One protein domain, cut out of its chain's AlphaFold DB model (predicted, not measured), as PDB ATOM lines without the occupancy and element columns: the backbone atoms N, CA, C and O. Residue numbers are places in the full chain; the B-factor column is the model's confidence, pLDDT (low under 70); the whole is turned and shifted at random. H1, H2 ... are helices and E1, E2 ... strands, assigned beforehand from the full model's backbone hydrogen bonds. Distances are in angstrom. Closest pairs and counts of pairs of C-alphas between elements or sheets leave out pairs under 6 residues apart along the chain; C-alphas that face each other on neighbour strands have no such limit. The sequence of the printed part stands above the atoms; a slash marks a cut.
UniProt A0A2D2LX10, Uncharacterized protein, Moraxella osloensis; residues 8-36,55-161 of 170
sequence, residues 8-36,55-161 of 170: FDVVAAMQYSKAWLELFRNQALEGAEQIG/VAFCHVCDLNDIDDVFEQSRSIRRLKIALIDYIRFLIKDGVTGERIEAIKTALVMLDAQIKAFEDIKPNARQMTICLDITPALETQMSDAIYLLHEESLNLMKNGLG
ATOM      1  N   PHE A   8     -58.638  39.527 202.410       88.50
ATOM      2  CA  PHE A   8     -58.766  38.802 201.149       88.50
ATOM      3  C   PHE A   8     -58.210  39.621 199.980       88.50
ATOM      4  O   PHE A   8     -57.398  39.112 199.210       88.50
ATOM      5  N   ASP A   9     -58.570  40.904 199.897       90.31
ATOM      6  CA  ASP A   9     -58.069  41.805 198.853       90.31
ATOM      7  C   ASP A   9     -56.555  42.013 198.979       90.31
ATOM      8  O   ASP A   9     -55.853  42.078 197.972       90.31
ATOM      9  N   VAL A  10     -56.030  42.059 200.210       92.69
ATOM     10  CA  VAL A  10     -54.583  42.139 200.464       92.69
ATOM     11  C   VAL A  10     -53.864  40.886 199.976       92.69
ATOM     12  O   VAL A  10     -52.880  40.999 199.248       92.69
ATOM     13  N   VAL A  11     -54.350  39.696 200.335       92.81
ATOM     14  CA  VAL A  11     -53.754  38.428 199.888       92.81
ATOM     15  C   VAL A  11     -53.823  38.311 198.367       92.81
ATOM     16  O   VAL A  11     -52.816  37.977 197.741       92.81
ATOM     17  N   ALA A  12     -54.969  38.635 197.764       91.88
ATOM     18  CA  ALA A  12     -55.133  38.645 196.315       91.88
ATOM     19  C   ALA A  12     -54.140  39.607 195.648       91.88
ATOM     20  O   ALA A  12     -53.466  39.222 194.693       91.88
ATOM     21  N   ALA A  13     -53.980  40.818 196.187       95.00
ATOM     22  CA  ALA A  13     -53.027  41.793 195.673       95.00
ATOM     23  C   ALA A  13     -51.575  41.313 195.804       95.00
ATOM     24  O   ALA A  13     -50.812  41.428 194.848       95.00
ATOM     25  N   MET A  14     -51.196  40.712 196.935       95.44
ATOM     26  CA  MET A  14     -49.857  40.147 197.127       95.44
ATOM     27  C   MET A  14     -49.562  39.012 196.149       95.44
ATOM     28  O   MET A  14     -48.493  39.005 195.544       95.44
ATOM     29  N   GLN A  15     -50.490  38.064 195.972       94.06
ATOM     30  CA  GLN A  15     -50.296  36.944 195.044       94.06
ATOM     31  C   GLN A  15     -50.251  37.409 193.591       94.06
ATOM     32  O   GLN A  15     -49.395  36.959 192.830       94.06
ATOM     33  N   TYR A  16     -51.128  38.343 193.220       94.56
ATOM     34  CA  TYR A  16     -51.129  38.936 191.891       94.56
ATOM     35  C   TYR A  16     -49.804  39.654 191.606       94.56
ATOM     36  O   TYR A  16     -49.140  39.361 190.613       94.56
ATOM     37  N   SER A  17     -49.370  40.545 192.502       95.56
ATOM     38  CA  SER A  17     -48.098  41.256 192.352       95.56
ATOM     39  C   SER A  17     -46.904  40.305 192.348       95.56
ATOM     40  O   SER A  17     -46.007  40.491 191.533       95.56
ATOM     41  N   LYS A  18     -46.897  39.262 193.191       94.88
ATOM     42  CA  LYS A  18     -45.848  38.231 193.204       94.88
ATOM     43  C   LYS A  18     -45.677  37.591 191.825       94.88
ATOM     44  O   LYS A  18     -44.554  37.538 191.335       94.88
ATOM     45  N   ALA A  19     -46.766  37.152 191.195       93.31
ATOM     46  CA  ALA A  19     -46.708  36.501 189.885       93.31
ATOM     47  C   ALA A  19     -46.125  37.426 188.800       93.31
ATOM     48  O   ALA A  19     -45.297  37.003 187.995       93.31
ATOM     49  N   TRP A  20     -46.502  38.707 188.811       93.44
ATOM     50  CA  TRP A  20     -45.946  39.696 187.883       93.44
ATOM     51  C   TRP A  20     -44.476  40.015 188.158       93.44
ATOM     52  O   TRP A  20     -43.693  40.127 187.217       93.44
ATOM     53  N   LEU A  21     -44.079  40.122 189.429       93.25
ATOM     54  CA  LEU A  21     -42.675  40.292 189.803       93.25
ATOM     55  C   LEU A  21     -41.835  39.090 189.347       93.25
ATOM     56  O   LEU A  21     -40.751  39.292 188.809       93.25
ATOM     57  N   GLU A  22     -42.332  37.859 189.511       92.62
ATOM     58  CA  GLU A  22     -41.671  36.635 189.029       92.62
ATOM     59  C   GLU A  22     -41.496  36.653 187.507       92.62
ATOM     60  O   GLU A  22     -40.391  36.404 187.023       92.62
ATOM     61  N   LEU A  23     -42.549  37.005 186.762       90.75
ATOM     62  CA  LEU A  23     -42.511  37.120 185.303       90.75
ATOM     63  C   LEU A  23     -41.430  38.110 184.844       90.75
ATOM     64  O   LEU A  23     -40.516  37.733 184.112       90.75
ATOM     65  N   PHE A  24     -41.499  39.352 185.325       88.06
ATOM     66  CA  PHE A  24     -40.573  40.412 184.926       88.06
ATOM     67  C   PHE A  24     -39.134  40.122 185.358       88.06
ATOM     68  O   PHE A  24     -38.203  40.353 184.590       88.06
ATOM     69  N   ARG A  25     -38.934  39.585 186.567       88.19
ATOM     70  CA  ARG A  25     -37.604  39.220 187.064       88.19
ATOM     71  C   ARG A  25     -36.972  38.126 186.213       88.19
ATOM     72  O   ARG A  25     -35.812  38.256 185.837       88.19
ATOM     73  N   ASN A  26     -37.705  37.052 185.926       87.06
ATOM     74  CA  ASN A  26     -37.164  35.927 185.164       87.06
ATOM     75  C   ASN A  26     -36.794  36.361 183.743       87.06
ATOM     76  O   ASN A  26     -35.701  36.060 183.277       87.06
ATOM     77  N   GLN A  27     -37.647  37.161 183.106       82.88
ATOM     78  CA  GLN A  27     -37.375  37.674 181.767       82.88
ATOM     79  C   GLN A  27     -36.218  38.683 181.745       82.88
ATOM     80  O   GLN A  27     -35.417  38.681 180.811       82.88
ATOM     81  N   ALA A  28     -36.068  39.504 182.789       80.06
ATOM     82  CA  ALA A  28     -34.904  40.376 182.933       80.06
ATOM     83  C   ALA A  28     -33.604  39.584 183.106       80.06
ATOM     84  O   ALA A  28     -32.594  39.959 182.523       80.06
ATOM     85  N   LEU A  29     -33.625  38.486 183.866       79.62
ATOM     86  CA  LEU A  29     -32.461  37.615 184.037       79.62
ATOM     87  C   LEU A  29     -32.072  36.926 182.729       79.62
ATOM     88  O   LEU A  29     -30.900  36.965 182.366       79.62
ATOM     89  N   GLU A  30     -33.042  36.371 182.001       79.69
ATOM     90  CA  GLU A  30     -32.815  35.774 180.679       79.69
ATOM     91  C   GLU A  30     -32.247  36.802 179.689       79.69
ATOM     92  O   GLU A  30     -31.249  36.542 179.017       79.69
ATOM     93  N   GLY A  31     -32.838  38.001 179.629       73.62
ATOM     94  CA  GLY A  31     -32.358  39.081 178.767       73.62
ATOM     95  C   GLY A  31     -30.958  39.561 179.151       73.62
ATOM     96  O   GLY A  31     -30.108  39.751 178.282       73.62
ATOM     97  N   ALA A  32     -30.687  39.712 180.449       72.12
ATOM     98  CA  ALA A  32     -29.388  40.140 180.953       72.12
ATOM     99  C   ALA A  32     -28.288  39.091 180.735       72.12
ATOM    100  O   ALA A  32     -27.142  39.469 180.487       72.12
ATOM    101  N   GLU A  33     -28.622  37.799 180.798       73.06
ATOM    102  CA  GLU A  33     -27.715  36.701 180.449       73.06
ATOM    103  C   GLU A  33     -27.377  36.727 178.952       73.06
ATOM    104  O   GLU A  33     -26.200  36.676 178.592       73.06
ATOM    105  N   GLN A  34     -28.377  36.903 178.080       70.00
ATOM    106  CA  GLN A  34     -28.181  36.958 176.623       70.00
ATOM    107  C   GLN A  34     -27.254  38.096 176.176       70.00
ATOM    108  O   GLN A  34     -26.470  37.919 175.244       70.00
ATOM    109  N   ILE A  35     -27.334  39.259 176.828       66.56
ATOM    110  CA  ILE A  35     -26.522  40.439 176.479       66.56
ATOM    111  C   ILE A  35     -25.250  40.575 177.333       66.56
ATOM    112  O   ILE A  35     -24.499  41.533 177.159       66.56
ATOM    113  N   GLY A  36     -25.011  39.651 178.273       62.25
ATOM    114  CA  GLY A  36     -23.868  39.690 179.190       62.25
ATOM    115  C   GLY A  36     -23.884  40.862 180.183       62.25
ATOM    116  O   GLY A  36     -22.832  41.240 180.697       62.25
ATOM    117  N   VAL A  55     -31.828  47.057 182.169       65.81
ATOM    118  CA  VAL A  55     -32.495  46.271 181.127       65.81
ATOM    119  C   VAL A  55     -33.968  46.660 181.115       65.81
ATOM    120  O   VAL A  55     -34.694  46.391 182.071       65.81
ATOM    121  N   ALA A  56     -34.404  47.318 180.041       73.94
ATOM    122  CA  ALA A  56     -35.815  47.590 179.800       73.94
ATOM    123  C   ALA A  56     -36.508  46.286 179.403       73.94
ATOM    124  O   ALA A  56     -36.175  45.694 178.374       73.94
ATOM    125  N   PHE A  57     -37.466  45.838 180.209       76.88
ATOM    126  CA  PHE A  57     -38.275  44.675 179.886       76.88
ATOM    127  C   PHE A  57     -39.735  45.073 179.704       76.88
ATOM    128  O   PHE A  57     -40.298  45.784 180.534       76.88
ATOM    129  N   CYS A  58     -40.351  44.592 178.625       82.56
ATOM    130  CA  CYS A  58     -41.721  44.912 178.260       82.56
ATOM    131  C   CYS A  58     -42.533  43.635 178.038       82.56
ATOM    132  O   CYS A  58     -42.173  42.797 177.214       82.56
ATOM    133  N   HIS A  59     -43.660  43.521 178.732       82.88
ATOM    134  CA  HIS A  59     -44.657  42.489 178.490       82.88
ATOM    135  C   HIS A  59     -45.800  43.056 177.643       82.88
ATOM    136  O   HIS A  59     -46.331  44.122 177.959       82.88
ATOM    137  N   VAL A  60     -46.172  42.351 176.572       83.44
ATOM    138  CA  VAL A  60     -47.276  42.733 175.682       83.44
ATOM    139  C   VAL A  60     -48.492  41.873 176.002       83.44
ATOM    140  O   VAL A  60     -48.423  40.650 175.917       83.44
ATOM    141  N   CYS A  61     -49.601  42.522 176.338       82.31
ATOM    142  CA  CYS A  61     -50.902  41.898 176.534       82.31
ATOM    143  C   CYS A  61     -51.792  42.180 175.323       82.31
ATOM    144  O   CYS A  61     -51.966  43.344 174.953       82.31
ATOM    145  N   ASP A  62     -52.404  41.145 174.748       82.69
ATOM    146  CA  ASP A  62     -53.445  41.326 173.737       82.69
ATOM    147  C   ASP A  62     -54.747  41.821 174.387       82.69
ATOM    148  O   ASP A  62     -55.170  41.338 175.441       82.69
ATOM    149  N   LEU A  63     -55.379  42.807 173.751       80.81
ATOM    150  CA  LEU A  63     -56.630  43.420 174.190       80.81
ATOM    151  C   LEU A  63     -57.768  42.873 173.327       80.81
ATOM    152  O   LEU A  63     -57.884  43.221 172.150       80.81
ATOM    153  N   ASN A  64     -58.590  41.998 173.908       72.06
ATOM    154  CA  ASN A  64     -59.705  41.362 173.199       72.06
ATOM    155  C   ASN A  64     -60.960  42.250 173.163       72.06
ATOM    156  O   ASN A  64     -61.614  42.328 172.125       72.06
ATOM    157  N   ASP A  65     -61.268  42.935 174.268       72.69
ATOM    158  CA  ASP A  65     -62.405  43.849 174.422       72.69
ATOM    159  C   ASP A  65     -61.977  45.080 175.244       72.69
ATOM    160  O   ASP A  65     -61.225  44.957 176.212       72.69
ATOM    161  N   ILE A  66     -62.421  46.278 174.856       68.00
ATOM    162  CA  ILE A  66     -62.082  47.520 175.561       68.00
ATOM    163  C   ILE A  66     -62.832  47.659 176.892       68.00
ATOM    164  O   ILE A  66     -62.301  48.266 177.822       68.00
ATOM    165  N   ASP A  67     -64.019  47.059 177.025       71.88
ATOM    166  CA  ASP A  67     -64.745  47.035 178.300       71.88
ATOM    167  C   ASP A  67     -64.008  46.159 179.329       71.88
ATOM    168  O   ASP A  67     -63.868  46.545 180.497       71.88
ATOM    169  N   ASP A  68     -63.401  45.054 178.879       78.12
ATOM    170  CA  ASP A  68     -62.525  44.215 179.705       78.12
ATOM    171  C   ASP A  68     -61.281  44.985 180.175       78.12
ATOM    172  O   ASP A  68     -60.840  44.826 181.314       78.12
ATOM    173  N   VAL A  69     -60.729  45.865 179.333       77.44
ATOM    174  CA  VAL A  69     -59.586  46.725 179.686       77.44
ATOM    175  C   VAL A  69     -59.941  47.689 180.817       77.44
ATOM    176  O   VAL A  69     -59.158  47.857 181.757       77.44
ATOM    177  N   PHE A  70     -61.125  48.305 180.769       77.94
ATOM    178  CA  PHE A  70     -61.575  49.207 181.830       77.94
ATOM    179  C   PHE A  70     -61.799  48.477 183.159       77.94
ATOM    180  O   PHE A  70     -61.380  48.978 184.210       77.94
ATOM    181  N   GLU A  71     -62.409  47.289 183.138       83.56
ATOM    182  CA  GLU A  71     -62.602  46.487 184.352       83.56
ATOM    183  C   GLU A  71     -61.282  45.937 184.909       83.56
ATOM    184  O   GLU A  71     -61.072  45.950 186.130       83.56
ATOM    185  N   GLN A  72     -60.338  45.546 184.048       84.31
ATOM    186  CA  GLN A  72     -58.986  45.185 184.475       84.31
ATOM    187  C   GLN A  72     -58.277  46.378 185.125       84.31
ATOM    188  O   GLN A  72     -57.810  46.258 186.257       84.31
ATOM    189  N   SER A  73     -58.278  47.556 184.489       87.00
ATOM    190  CA  SER A  73     -57.685  48.777 185.056       87.00
ATOM    191  C   SER A  73     -58.266  49.105 186.436       87.00
ATOM    192  O   SER A  73     -57.530  49.370 187.395       87.00
ATOM    193  N   ARG A  74     -59.595  49.026 186.582       89.31
ATOM    194  CA  ARG A  74     -60.276  49.232 187.867       89.31
ATOM    195  C   ARG A  74     -59.844  48.196 188.906       89.31
ATOM    196  O   ARG A  74     -59.612  48.560 190.061       89.31
ATOM    197  N   SER A  75     -59.719  46.935 188.507       90.81
ATOM    198  CA  SER A  75     -59.273  45.847 189.380       90.81
ATOM    199  C   SER A  75     -57.845  46.078 189.877       90.81
ATOM    200  O   SER A  75     -57.620  46.036 191.084       90.81
ATOM    201  N   ILE A  76     -56.907  46.458 189.003       93.00
ATOM    202  CA  ILE A  76     -55.524  46.781 189.400       93.00
ATOM    203  C   ILE A  76     -55.481  47.953 190.385       93.00
ATOM    204  O   ILE A  76     -54.775  47.891 191.395       93.00
ATOM    205  N   ARG A  77     -56.285  49.000 190.165       94.56
ATOM    206  CA  ARG A  77     -56.384  50.125 191.112       94.56
ATOM    207  C   ARG A  77     -56.908  49.687 192.482       94.56
ATOM    208  O   ARG A  77     -56.422  50.190 193.492       94.56
ATOM    209  N   ARG A  78     -57.850  48.739 192.540       94.19
ATOM    210  CA  ARG A  78     -58.329  48.164 193.813       94.19
ATOM    211  C   ARG A  78     -57.227  47.389 194.534       94.19
ATOM    212  O   ARG A  78     -57.039  47.612 195.725       94.19
ATOM    213  N   LEU A  79     -56.460  46.564 193.817       95.38
ATOM    214  CA  LEU A  79     -55.314  45.848 194.394       95.38
ATOM    215  C   LEU A  79     -54.275  46.826 194.963       95.38
ATOM    216  O   LEU A  79     -53.800  46.646 196.084       95.38
ATOM    217  N   LYS A  80     -53.983  47.914 194.237       96.38
ATOM    218  CA  LYS A  80     -53.085  48.980 194.707       96.38
ATOM    219  C   LYS A  80     -53.572  49.596 196.020       96.38
ATOM    220  O   LYS A  80     -52.787  49.749 196.954       96.38
ATOM    221  N   ILE A  81     -54.858  49.946 196.103       95.75
ATOM    222  CA  ILE A  81     -55.454  50.520 197.318       95.75
ATOM    223  C   ILE A  81     -55.347  49.537 198.487       95.75
ATOM    224  O   ILE A  81     -54.915  49.939 199.565       95.75
ATOM    225  N   ALA A  82     -55.648  48.253 198.264       95.56
ATOM    226  CA  ALA A  82     -55.550  47.227 199.298       95.56
ATOM    227  C   ALA A  82     -54.132  47.132 199.889       95.56
ATOM    228  O   ALA A  82     -53.975  47.116 201.110       95.56
ATOM    229  N   LEU A  83     -53.088  47.147 199.049       96.19
ATOM    230  CA  LEU A  83     -51.699  47.139 199.522       96.19
ATOM    231  C   LEU A  83     -51.318  48.426 200.272       96.19
ATOM    232  O   LEU A  83     -50.627  48.352 201.286       96.19
ATOM    233  N   ILE A  84     -51.779  49.598 199.822       96.12
ATOM    234  CA  ILE A  84     -51.532  50.877 200.516       96.12
ATOM    235  C   ILE A  84     -52.180  50.879 201.902       96.12
ATOM    236  O   ILE A  84     -51.546  51.268 202.886       96.12
ATOM    237  N   ASP A  85     -53.434  50.447 201.991       94.25
ATOM    238  CA  ASP A  85     -54.145  50.378 203.263       94.25
ATOM    239  C   ASP A  85     -53.520  49.336 204.191       94.25
ATOM    240  O   ASP A  85     -53.413  49.572 205.398       94.25
ATOM    241  N   TYR A  86     -52.994  48.244 203.634       93.88
ATOM    242  CA  TYR A  86     -52.237  47.275 204.411       93.88
ATOM    243  C   TYR A  86     -50.915  47.836 204.945       93.88
ATOM    244  O   TYR A  86     -50.623  47.663 206.125       93.88
ATOM    245  N   ILE A  87     -50.150  48.587 204.144       94.38
ATOM    246  CA  ILE A  87     -48.951  49.292 204.634       94.38
ATOM    247  C   ILE A  87     -49.316  50.222 205.797       94.38
ATOM    248  O   ILE A  87     -48.637  50.227 206.823       94.38
ATOM    249  N   ARG A  88     -50.401  50.999 205.672       93.56
ATOM    250  CA  ARG A  88     -50.862  51.897 206.746       93.56
ATOM    251  C   ARG A  88     -51.215  51.129 208.017       93.56
ATOM    252  O   ARG A  88     -50.889  51.588 209.111       93.56
ATOM    253  N   PHE A  89     -51.864  49.974 207.877       91.38
ATOM    254  CA  PHE A  89     -52.161  49.079 208.990       91.38
ATOM    255  C   PHE A  89     -50.882  48.561 209.660       91.38
ATOM    256  O   PHE A  89     -50.749  48.702 210.872       91.38
ATOM    257  N   LEU A  90     -49.916  48.064 208.882       90.50
ATOM    258  CA  LEU A  90     -48.629  47.578 209.388       90.50
ATOM    259  C   LEU A  90     -47.861  48.660 210.159       90.50
ATOM    260  O   LEU A  90     -47.391  48.407 211.264       90.50
ATOM    261  N   ILE A  91     -47.791  49.880 209.618       91.06
ATOM    262  CA  ILE A  91     -47.127  51.014 210.284       91.06
ATOM    263  C   ILE A  91     -47.809  51.337 211.616       91.06
ATOM    264  O   ILE A  91     -47.136  51.578 212.617       91.06
ATOM    265  N   LYS A  92     -49.147  51.335 211.645       89.19
ATOM    266  CA  LYS A  92     -49.915  51.583 212.871       89.19
ATOM    267  C   LYS A  92     -49.673  50.504 213.933       89.19
ATOM    268  O   LYS A  92     -49.714  50.821 215.118       89.19
ATOM    269  N   ASP A  93     -49.406  49.274 213.509       85.31
ATOM    270  CA  ASP A  93     -49.070  48.132 214.367       85.31
ATOM    271  C   ASP A  93     -47.569  48.068 214.736       85.31
ATOM    272  O   ASP A  93     -47.104  47.113 215.349       85.31
ATOM    273  N   GLY A  94     -46.780  49.088 214.366       86.38
ATOM    274  CA  GLY A  94     -45.352  49.184 214.690       86.38
ATOM    275  C   GLY A  94     -44.434  48.326 213.814       86.38
ATOM    276  O   GLY A  94     -43.233  48.242 214.075       86.38
ATOM    277  N   VAL A  95     -44.962  47.707 212.758       86.38
ATOM    278  CA  VAL A  95     -44.176  46.926 211.800       86.38
ATOM    279  C   VAL A  95     -43.420  47.874 210.870       86.38
ATOM    280  O   VAL A  95     -44.001  48.778 210.274       86.38
ATOM    281  N   THR A  96     -42.115  47.651 210.712       82.38
ATOM    282  CA  THR A  96     -41.241  48.405 209.799       82.38
ATOM    283  C   THR A  96     -40.254  47.468 209.092       82.38
ATOM    284  O   THR A  96     -40.224  46.270 209.369       82.38
ATOM    285  N   GLY A  97     -39.462  47.999 208.156       88.62
ATOM    286  CA  GLY A  97     -38.380  47.260 207.500       88.62
ATOM    287  C   GLY A  97     -38.812  46.474 206.262       88.62
ATOM    288  O   GLY A  97     -39.703  46.892 205.521       88.62
ATOM    289  N   GLU A  98     -38.158  45.334 206.040       88.75
ATOM    290  CA  GLU A  98     -38.187  44.553 204.791       88.75
ATOM    291  C   GLU A  98     -39.601  44.188 204.320       88.75
ATOM    292  O   GLU A  98     -39.889  44.209 203.127       88.75
ATOM    293  N   ARG A  99     -40.526  43.936 205.253       88.81
ATOM    294  CA  ARG A  99     -41.928  43.611 204.944       88.81
ATOM    295  C   ARG A  99     -42.660  44.759 204.246       88.81
ATOM    296  O   ARG A  99     -43.419  44.523 203.312       88.81
ATOM    297  N   ILE A 100     -42.433  46.001 204.680       92.88
ATOM    298  CA  ILE A 100     -43.018  47.183 204.028       92.88
ATOM    299  C   ILE A 100     -42.350  47.419 202.676       92.88
ATOM    300  O   ILE A 100     -43.046  47.728 201.710       92.88
ATOM    301  N   GLU A 101     -41.028  47.258 202.595       94.31
ATOM    302  CA  GLU A 101     -40.297  47.428 201.336       94.31
ATOM    303  C   GLU A 101     -40.744  46.409 200.280       94.31
ATOM    304  O   GLU A 101     -41.023  46.802 199.153       94.31
ATOM    305  N   ALA A 102     -40.983  45.148 200.653       94.25
ATOM    306  CA  ALA A 102     -41.548  44.143 199.751       94.25
ATOM    307  C   ALA A 102     -42.909  44.562 199.163       94.25
ATOM    308  O   ALA A 102     -43.153  44.418 197.962       94.25
ATOM    309  N   ILE A 103     -43.798  45.127 199.990       95.31
ATOM    310  CA  ILE A 103     -45.106  45.616 199.526       95.31
ATOM    311  C   ILE A 103     -44.941  46.865 198.649       95.31
ATOM    312  O   ILE A 103     -45.660  47.025 197.663       95.31
ATOM    313  N   LYS A 104     -43.970  47.738 198.939       95.38
ATOM    314  CA  LYS A 104     -43.645  48.876 198.064       95.38
ATOM    315  C   LYS A 104     -43.109  48.424 196.707       95.38
ATOM    316  O   LYS A 104     -43.528  48.973 195.693       95.38
ATOM    317  N   THR A 105     -42.264  47.398 196.655       94.62
ATOM    318  CA  THR A 105     -41.806  46.811 195.388       94.62
ATOM    319  C   THR A 105     -42.978  46.228 194.592       94.62
ATOM    320  O   THR A 105     -43.058  46.433 193.382       94.62
ATOM    321  N   ALA A 106     -43.955  45.591 195.250       94.31
ATOM    322  CA  ALA A 106     -45.203  45.176 194.600       94.31
ATOM    323  C   ALA A 106     -46.009  46.356 194.023       94.31
ATOM    324  O   ALA A 106     -46.586  46.230 192.941       94.31
ATOM    325  N   LEU A 107     -46.039  47.503 194.714       96.19
ATOM    326  CA  LEU A 107     -46.724  48.710 194.237       96.19
ATOM    327  C   LEU A 107     -46.094  49.278 192.959       96.19
ATOM    328  O   LEU A 107     -46.841  49.704 192.085       96.19
ATOM    329  N   VAL A 108     -44.765  49.213 192.801       92.06
ATOM    330  CA  VAL A 108     -44.081  49.634 191.558       92.06
ATOM    331  C   VAL A 108     -44.639  48.886 190.343       92.06
ATOM    332  O   VAL A 108     -44.916  49.492 189.309       92.06
ATOM    333  N   MET A 109     -44.872  47.578 190.477       91.19
ATOM    334  CA  MET A 109     -45.441  46.758 189.404       91.19
ATOM    335  C   MET A 109     -46.898  47.127 189.096       91.19
ATOM    336  O   MET A 109     -47.293  47.204 187.933       91.19
ATOM    337  N   LEU A 110     -47.713  47.375 190.125       94.56
ATOM    338  CA  LEU A 110     -49.101  47.804 189.922       94.56
ATOM    339  C   LEU A 110     -49.168  49.193 189.274       94.56
ATOM    340  O   LEU A 110     -50.020  49.426 188.420       94.56
ATOM    341  N   ASP A 111     -48.245  50.088 189.622       94.19
ATOM    342  CA  ASP A 111     -48.143  51.421 189.028       94.19
ATOM    343  C   ASP A 111     -47.748  51.368 187.555       94.19
ATOM    344  O   ASP A 111     -48.350  52.070 186.741       94.19
ATOM    345  N   ALA A 112     -46.815  50.489 187.184       91.50
ATOM    346  CA  ALA A 112     -46.468  50.260 185.785       91.50
ATOM    347  C   ALA A 112     -47.666  49.740 184.970       91.50
ATOM    348  O   ALA A 112     -47.891  50.202 183.852       91.50
ATOM    349  N   GLN A 113     -48.475  48.837 185.537       91.06
ATOM    350  CA  GLN A 113     -49.703  48.353 184.890       91.06
ATOM    351  C   GLN A 113     -50.747  49.462 184.742       91.06
ATOM    352  O   GLN A 113     -51.314  49.630 183.668       91.06
ATOM    353  N   ILE A 114     -50.991  50.245 185.798       92.69
ATOM    354  CA  ILE A 114     -51.945  51.363 185.756       92.69
ATOM    355  C   ILE A 114     -51.534  52.378 184.691       92.69
ATOM    356  O   ILE A 114     -52.382  52.800 183.908       92.69
ATOM    357  N   LYS A 115     -50.246  52.727 184.632       91.38
ATOM    358  CA  LYS A 115     -49.717  53.622 183.605       91.38
ATOM    359  C   LYS A 115     -49.914  53.043 182.204       91.38
ATOM    360  O   LYS A 115     -50.391  53.746 181.323       91.38
ATOM    361  N   ALA A 116     -49.624  51.755 182.016       90.19
ATOM    362  CA  ALA A 116     -49.849  51.088 180.738       90.19
ATOM    363  C   ALA A 116     -51.319  51.180 180.300       90.19
ATOM    364  O   ALA A 116     -51.569  51.462 179.134       90.19
ATOM    365  N   PHE A 117     -52.276  51.030 181.225       89.38
ATOM    366  CA  PHE A 117     -53.702  51.235 180.947       89.38
ATOM    367  C   PHE A 117     -54.050  52.688 180.595       89.38
ATOM    368  O   PHE A 117     -54.882  52.917 179.722       89.38
ATOM    369  N   GLU A 118     -53.453  53.665 181.277       88.81
ATOM    370  CA  GLU A 118     -53.676  55.096 181.018       88.81
ATOM    371  C   GLU A 118     -53.137  55.531 179.646       88.81
ATOM    372  O   GLU A 118     -53.726  56.402 179.005       88.81
ATOM    373  N   ASP A 119     -52.076  54.879 179.167       88.75
ATOM    374  CA  ASP A 119     -51.425  55.168 177.885       88.75
ATOM    375  C   ASP A 119     -52.083  54.441 176.682       88.75
ATOM    376  O   ASP A 119     -51.670  54.634 175.530       88.75
ATOM    377  N   ILE A 120     -53.119  53.616 176.907       85.69
ATOM    378  CA  ILE A 120     -53.831  52.899 175.836       85.69
ATOM    379  C   ILE A 120     -54.532  53.887 174.896       85.69
ATOM    380  O   ILE A 120     -55.367  54.701 175.291       85.69
ATOM    381  N   LYS A 121     -54.255  53.757 173.595       82.31
ATOM    382  CA  LYS A 121     -54.972  54.505 172.555       82.31
ATOM    383  C   LYS A 121     -56.372  53.919 172.326       82.31
ATOM    384  O   LYS A 121     -56.516  52.694 172.338       82.31
ATOM    385  N   PRO A 122     -57.384  54.745 171.992       70.62
ATOM    386  CA  PRO A 122     -58.671  54.246 171.514       70.62
ATOM    387  C   PRO A 122     -58.426  53.367 170.277       70.62
ATOM    388  O   PRO A 122     -57.861  53.850 169.295       70.62
ATOM    389  N   ASN A 123     -58.810  52.088 170.331       76.75
ATOM    390  CA  ASN A 123     -58.553  51.034 169.326       76.75
ATOM    391  C   ASN A 123     -57.185  50.327 169.376       76.75
ATOM    392  O   ASN A 123     -56.855  49.594 168.437       76.75
ATOM    393  N   ALA A 124     -56.376  50.507 170.422       81.81
ATOM    394  CA  ALA A 124     -55.207  49.650 170.591       81.81
ATOM    395  C   ALA A 124     -55.657  48.187 170.744       81.81
ATOM    396  O   ALA A 124     -56.582  47.888 171.492       81.81
ATOM    397  N   ARG A 125     -54.991  47.278 170.027       84.06
ATOM    398  CA  ARG A 125     -55.183  45.823 170.177       84.06
ATOM    399  C   ARG A 125     -54.226  45.207 171.188       84.06
ATOM    400  O   ARG A 125     -54.307  44.018 171.452       84.06
ATOM    401  N   GLN A 126     -53.289  46.005 171.688       86.94
ATOM    402  CA  GLN A 126     -52.221  45.564 172.566       86.94
ATOM    403  C   GLN A 126     -51.929  46.644 173.602       86.94
ATOM    404  O   GLN A 126     -51.975  47.838 173.294       86.94
ATOM    405  N   MET A 127     -51.612  46.205 174.813       87.38
ATOM    406  CA  MET A 127     -51.072  47.026 175.888       87.38
ATOM    407  C   MET A 127     -49.667  46.531 176.202       87.38
ATOM    408  O   MET A 127     -49.459  45.334 176.383       87.38
ATOM    409  N   THR A 128     -48.716  47.451 176.314       87.81
ATOM    410  CA  THR A 128     -47.345  47.118 176.693       87.81
ATOM    411  C   THR A 128     -47.065  47.646 178.087       87.81
ATOM    412  O   THR A 128     -47.158  48.846 178.331       87.81
ATOM    413  N   ILE A 129     -46.693  46.755 178.998       88.88
ATOM    414  CA  ILE A 129     -46.243  47.101 180.343       88.88
ATOM    415  C   ILE A 129     -44.725  46.984 180.347       88.88
ATOM    416  O   ILE A 129     -44.208  45.894 180.123       88.88
ATOM    417  N   CYS A 130     -44.016  48.080 180.606       85.38
ATOM    418  CA  CYS A 130     -42.556  48.085 180.650       85.38
ATOM    419  C   CYS A 130     -42.039  48.430 182.046       85.38
ATOM    420  O   CYS A 130     -42.577  49.312 182.716       85.38
ATOM    421  N   LEU A 131     -40.965  47.761 182.453       84.81
ATOM    422  CA  LEU A 131     -40.173  48.097 183.626       84.81
ATOM    423  C   LEU A 131     -38.707  48.112 183.239       84.81
ATOM    424  O   LEU A 131     -38.195  47.155 182.658       84.81
ATOM    425  N   ASP A 132     -38.027  49.180 183.625       83.25
ATOM    426  CA  ASP A 132     -36.586  49.227 183.514       83.25
ATOM    427  C   ASP A 132     -35.967  48.632 184.771       83.25
ATOM    428  O   ASP A 132     -36.020  49.220 185.855       83.25
ATOM    429  N   ILE A 133     -35.391  47.443 184.632       82.19
ATOM    430  CA  ILE A 133     -34.887  46.681 185.763       82.19
ATOM    431  C   ILE A 133     -33.386  46.911 185.868       82.19
ATOM    432  O   ILE A 133     -32.640  46.769 184.903       82.19
ATOM    433  N   THR A 134     -32.946  47.319 187.053       83.62
ATOM    434  CA  THR A 134     -31.536  47.425 187.438       83.62
ATOM    435  C   THR A 134     -31.162  46.226 188.315       83.62
ATOM    436  O   THR A 134     -32.058  45.613 188.895       83.62
ATOM    437  N   PRO A 135     -29.868  45.907 188.509       79.88
ATOM    438  CA  PRO A 135     -29.468  44.850 189.445       79.88
ATOM    439  C   PRO A 135     -30.016  45.048 190.871       79.88
ATOM    440  O   PRO A 135     -30.406  44.092 191.542       79.88
ATOM    441  N   ALA A 136     -30.085  46.303 191.329       83.50
ATOM    442  CA  ALA A 136     -30.644  46.645 192.633       83.50
ATOM    443  C   ALA A 136     -32.157  46.394 192.688       83.50
ATOM    444  O   ALA A 136     -32.639  45.784 193.644       83.50
ATOM    445  N   LEU A 137     -32.901  46.816 191.656       85.56
ATOM    446  CA  LEU A 137     -34.335  46.543 191.576       85.56
ATOM    447  C   LEU A 137     -34.596  45.041 191.456       85.56
ATOM    448  O   LEU A 137     -35.483  44.534 192.125       85.56
ATOM    449  N   GLU A 138     -33.804  44.308 190.679       87.94
ATOM    450  CA  GLU A 138     -33.932  42.855 190.570       87.94
ATOM    451  C   GLU A 138     -33.738  42.167 191.931       87.94
ATOM    452  O   GLU A 138     -34.519  41.279 192.277       87.94
ATOM    453  N   THR A 139     -32.762  42.608 192.730       87.56
ATOM    454  CA  THR A 139     -32.557  42.084 194.089       87.56
ATOM    455  C   THR A 139     -33.788  42.357 194.958       87.56
ATOM    456  O   THR A 139     -34.327  41.436 195.565       87.56
ATOM    457  N   GLN A 140     -34.316  43.586 194.919       89.38
ATOM    458  CA  GLN A 140     -35.551  43.943 195.625       89.38
ATOM    459  C   GLN A 140     -36.753  43.119 195.152       89.38
ATOM    460  O   GLN A 140     -37.575  42.713 195.968       89.38
ATOM    461  N   MET A 141     -36.870  42.844 193.850       91.94
ATOM    462  CA  MET A 141     -37.919  41.981 193.304       91.94
ATOM    463  C   MET A 141     -37.769  40.552 193.830       91.94
ATOM    464  O   MET A 141     -38.762  39.953 194.229       91.94
ATOM    465  N   SER A 142     -36.544  40.018 193.869       91.19
ATOM    466  CA  SER A 142     -36.245  38.690 194.418       91.19
ATOM    467  C   SER A 142     -36.677  38.574 195.883       91.19
ATOM    468  O   SER A 142     -37.376  37.625 196.242       91.19
ATOM    469  N   ASP A 143     -36.320  39.558 196.709       91.06
ATOM    470  CA  ASP A 143     -36.689  39.595 198.126       91.06
ATOM    471  C   ASP A 143     -38.201  39.771 198.301       91.06
ATOM    472  O   ASP A 143     -38.838  39.059 199.084       91.06
ATOM    473  N   ALA A 144     -38.810  40.665 197.517       95.06
ATOM    474  CA  ALA A 144     -40.244  40.910 197.546       95.06
ATOM    475  C   ALA A 144     -41.049  39.656 197.185       95.06
ATOM    476  O   ALA A 144     -42.023  39.354 197.867       95.06
ATOM    477  N   ILE A 145     -40.645  38.882 196.173       93.06
ATOM    478  CA  ILE A 145     -41.325  37.634 195.785       93.06
ATOM    479  C   ILE A 145     -41.412  36.660 196.968       93.06
ATOM    480  O   ILE A 145     -42.479  36.096 197.228       93.06
ATOM    481  N   TYR A 146     -40.309  36.487 197.702       92.38
ATOM    482  CA  TYR A 146     -40.264  35.619 198.877       92.38
ATOM    483  C   TYR A 146     -41.114  36.175 200.026       92.38
ATOM    484  O   TYR A 146     -41.966  35.471 200.573       92.38
ATOM    485  N   LEU A 147     -40.930  37.453 200.362       93.75
ATOM    486  CA  LEU A 147     -41.602  38.085 201.497       93.75
ATOM    487  C   LEU A 147     -43.113  38.213 201.286       93.75
ATOM    488  O   LEU A 147     -43.870  37.945 202.212       93.75
ATOM    489  N   LEU A 148     -43.571  38.551 200.077       94.81
ATOM    490  CA  LEU A 148     -44.998  38.587 199.733       94.81
ATOM    491  C   LEU A 148     -45.636  37.197 199.847       94.81
ATOM    492  O   LEU A 148     -46.794  37.081 200.252       94.81
ATOM    493  N   HIS A 149     -44.894  36.136 199.515       93.06
ATOM    494  CA  HIS A 149     -45.380  34.772 199.678       93.06
ATOM    495  C   HIS A 149     -45.550  34.409 201.156       93.06
ATOM    496  O   HIS A 149     -46.661  34.076 201.568       93.06
ATOM    497  N   GLU A 150     -44.497  34.530 201.965       92.19
ATOM    498  CA  GLU A 150     -44.565  34.243 203.407       92.19
ATOM    499  C   GLU A 150     -45.649  35.083 204.093       92.19
ATOM    500  O   GLU A 150     -46.437  34.578 204.895       92.19
ATOM    501  N   GLU A 151     -45.756  36.351 203.712       90.75
ATOM    502  CA  GLU A 151     -46.755  37.263 204.240       90.75
ATOM    503  C   GLU A 151     -48.188  36.834 203.915       90.75
ATOM    504  O   GLU A 151     -49.045  36.773 204.800       90.75
ATOM    505  N   SER A 152     -48.446  36.474 202.659       90.88
ATOM    506  CA  SER A 152     -49.756  35.980 202.244       90.88
ATOM    507  C   SER A 152     -50.151  34.693 202.973       90.88
ATOM    508  O   SER A 152     -51.304  34.546 203.376       90.88
ATOM    509  N   LEU A 153     -49.196  33.781 203.204       87.94
ATOM    510  CA  LEU A 153     -49.424  32.547 203.955       87.94
ATOM    511  C   LEU A 153     -49.771  32.857 205.410       87.94
ATOM    512  O   LEU A 153     -50.711  32.277 205.953       87.94
ATOM    513  N   ASN A 154     -49.049  33.794 206.029       86.75
ATOM    514  CA  ASN A 154     -49.314  34.227 207.396       86.75
ATOM    515  C   ASN A 154     -50.701  34.863 207.527       86.75
ATOM    516  O   ASN A 154     -51.419  34.556 208.479       86.75
ATOM    517  N   LEU A 155     -51.112  35.691 206.566       87.44
ATOM    518  CA  LEU A 155     -52.448  36.284 206.540       87.44
ATOM    519  C   LEU A 155     -53.548  35.238 206.336       87.44
ATOM    520  O   LEU A 155     -54.550  35.263 207.051       87.44
ATOM    521  N   MET A 156     -53.358  34.284 205.424       83.75
ATOM    522  CA  MET A 156     -54.318  33.194 205.222       83.75
ATOM    523  C   MET A 156     -54.453  32.314 206.469       83.75
ATOM    524  O   MET A 156     -55.567  31.965 206.864       83.75
ATOM    525  N   LYS A 157     -53.332  32.009 207.131       79.75
ATOM    526  CA  LYS A 157     -53.306  31.173 208.331       79.75
ATOM    527  C   LYS A 157     -53.907  31.871 209.548       79.75
ATOM    528  O   LYS A 157     -54.771  31.308 210.213       79.75
ATOM    529  N   ASN A 158     -53.456  33.088 209.837       74.31
ATOM    530  CA  ASN A 158     -53.774  33.776 211.090       74.31
ATOM    531  C   ASN A 158     -55.012  34.676 210.982       74.31
ATOM    532  O   ASN A 158     -55.678  34.915 211.984       74.31
ATOM    533  N   GLY A 159     -55.308  35.194 209.788       67.50
ATOM    534  CA  GLY A 159     -56.409  36.130 209.553       67.50
ATOM    535  C   GLY A 159     -57.659  35.495 208.946       67.50
ATOM    536  O   GLY A 159     -58.758  35.983 209.194       67.50
ATOM    537  N   LEU A 160     -57.510  34.415 208.169       64.50
ATOM    538  CA  LEU A 160     -58.621  33.763 207.460       64.50
ATOM    539  C   LEU A 160     -58.928  32.340 207.960       64.50
ATOM    540  O   LEU A 160     -59.893  31.734 207.505       64.50
ATOM    541  N   GLY A 161     -58.138  31.813 208.903       58.97
ATOM    542  CA  GLY A 161     -58.365  30.497 209.507       58.97
ATOM    543  C   GLY A 161     -58.084  29.310 208.578       58.97
ATOM    544  O   GLY A 161     -58.548  28.206 208.854       58.97
TER     545      GLY A 161
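Overview. This is residues 8 to 36 and 55 to 161 of the 170 residues of an uncharacterized protein of Moraxella osloensis (UniProt A0A2D2LX10). A two-stranded antiparallel ribbon, E1 and E2, runs along one side of two crossed pairs of helices. H2 and H3 fold back side by side as a hairpin, and H1 and H4, also side by side, cross H3 at a wide angle; the ribbon packs on H1 and H3. The printed part has 136 residues, with four named helices and two named strands in the order H1, E1, H2, H3, E2, H4, and its class is mostly helix. It is compact, with a radius of gyration of the C-alphas of 15.8 A, and flat, spanning 45 by 41 by 23 A.

Along the chain. E1 is residues 55 to 62, from C-alpha 55 at (-32.495, 46.271, 181.127), and E2 is residues 126 to 133. H1 is residues 8 to 34, 39.2 A long, from C-alpha 8 at (-58.766, 38.802, 201.149). H3 is residues 98 to 118, 30.3 A, and H2 is residues 66 to 92, 39.5 A. H4 is residues 135 to 159, 34.7 A, to C-alpha 159 at (-56.409, 36.130, 209.553).

Arrangement. E1 and E2 are antiparallel neighbours, with N 57 and O 131 2.9 A apart, within hydrogen-bond range. The closest C-alphas of H3 and E2 are Ala 116 and Ile 129, 5.4 A; those of H1 and E1 are Ala 28 and Phe 57, 6.3 A. H1 and H3 are the hubs, touching three helices each. H1 touches H3 with residues 14 to 21 alone, about perpendicular at 81 degrees, closest at the C-alphas of Ser 17 and Ala 106, 5.4 A. H1 and H4 touch at a shallow tilt of 26 degrees, opposite ways, closest at C-alphas 18 and 145, 5.2 A. The hairpin H2 and H3 has a shallow tilt of 22 degrees, opposite ways, closest at C-alphas 73 and 117, 6.2 A. H2 and H4 are apart. Every O i to N i+4 pair is within hydrogen-bond range in H1, H2 and H4, and 16 of 17 in H3.

Size, cuts and confidence. The C-alphas of Gly 94 and Asn 123, the two farthest apart, are 47.3 A apart. Residues 37 to 54 are not printed, and C-alphas 36 and 55 are 11.0 A apart across the cut. Of the links that are printed whole, H3 to E2 is short and the others are tight. Residues 35 to 36, 55, 66 and 159 to 161 of the model have pLDDT under 70.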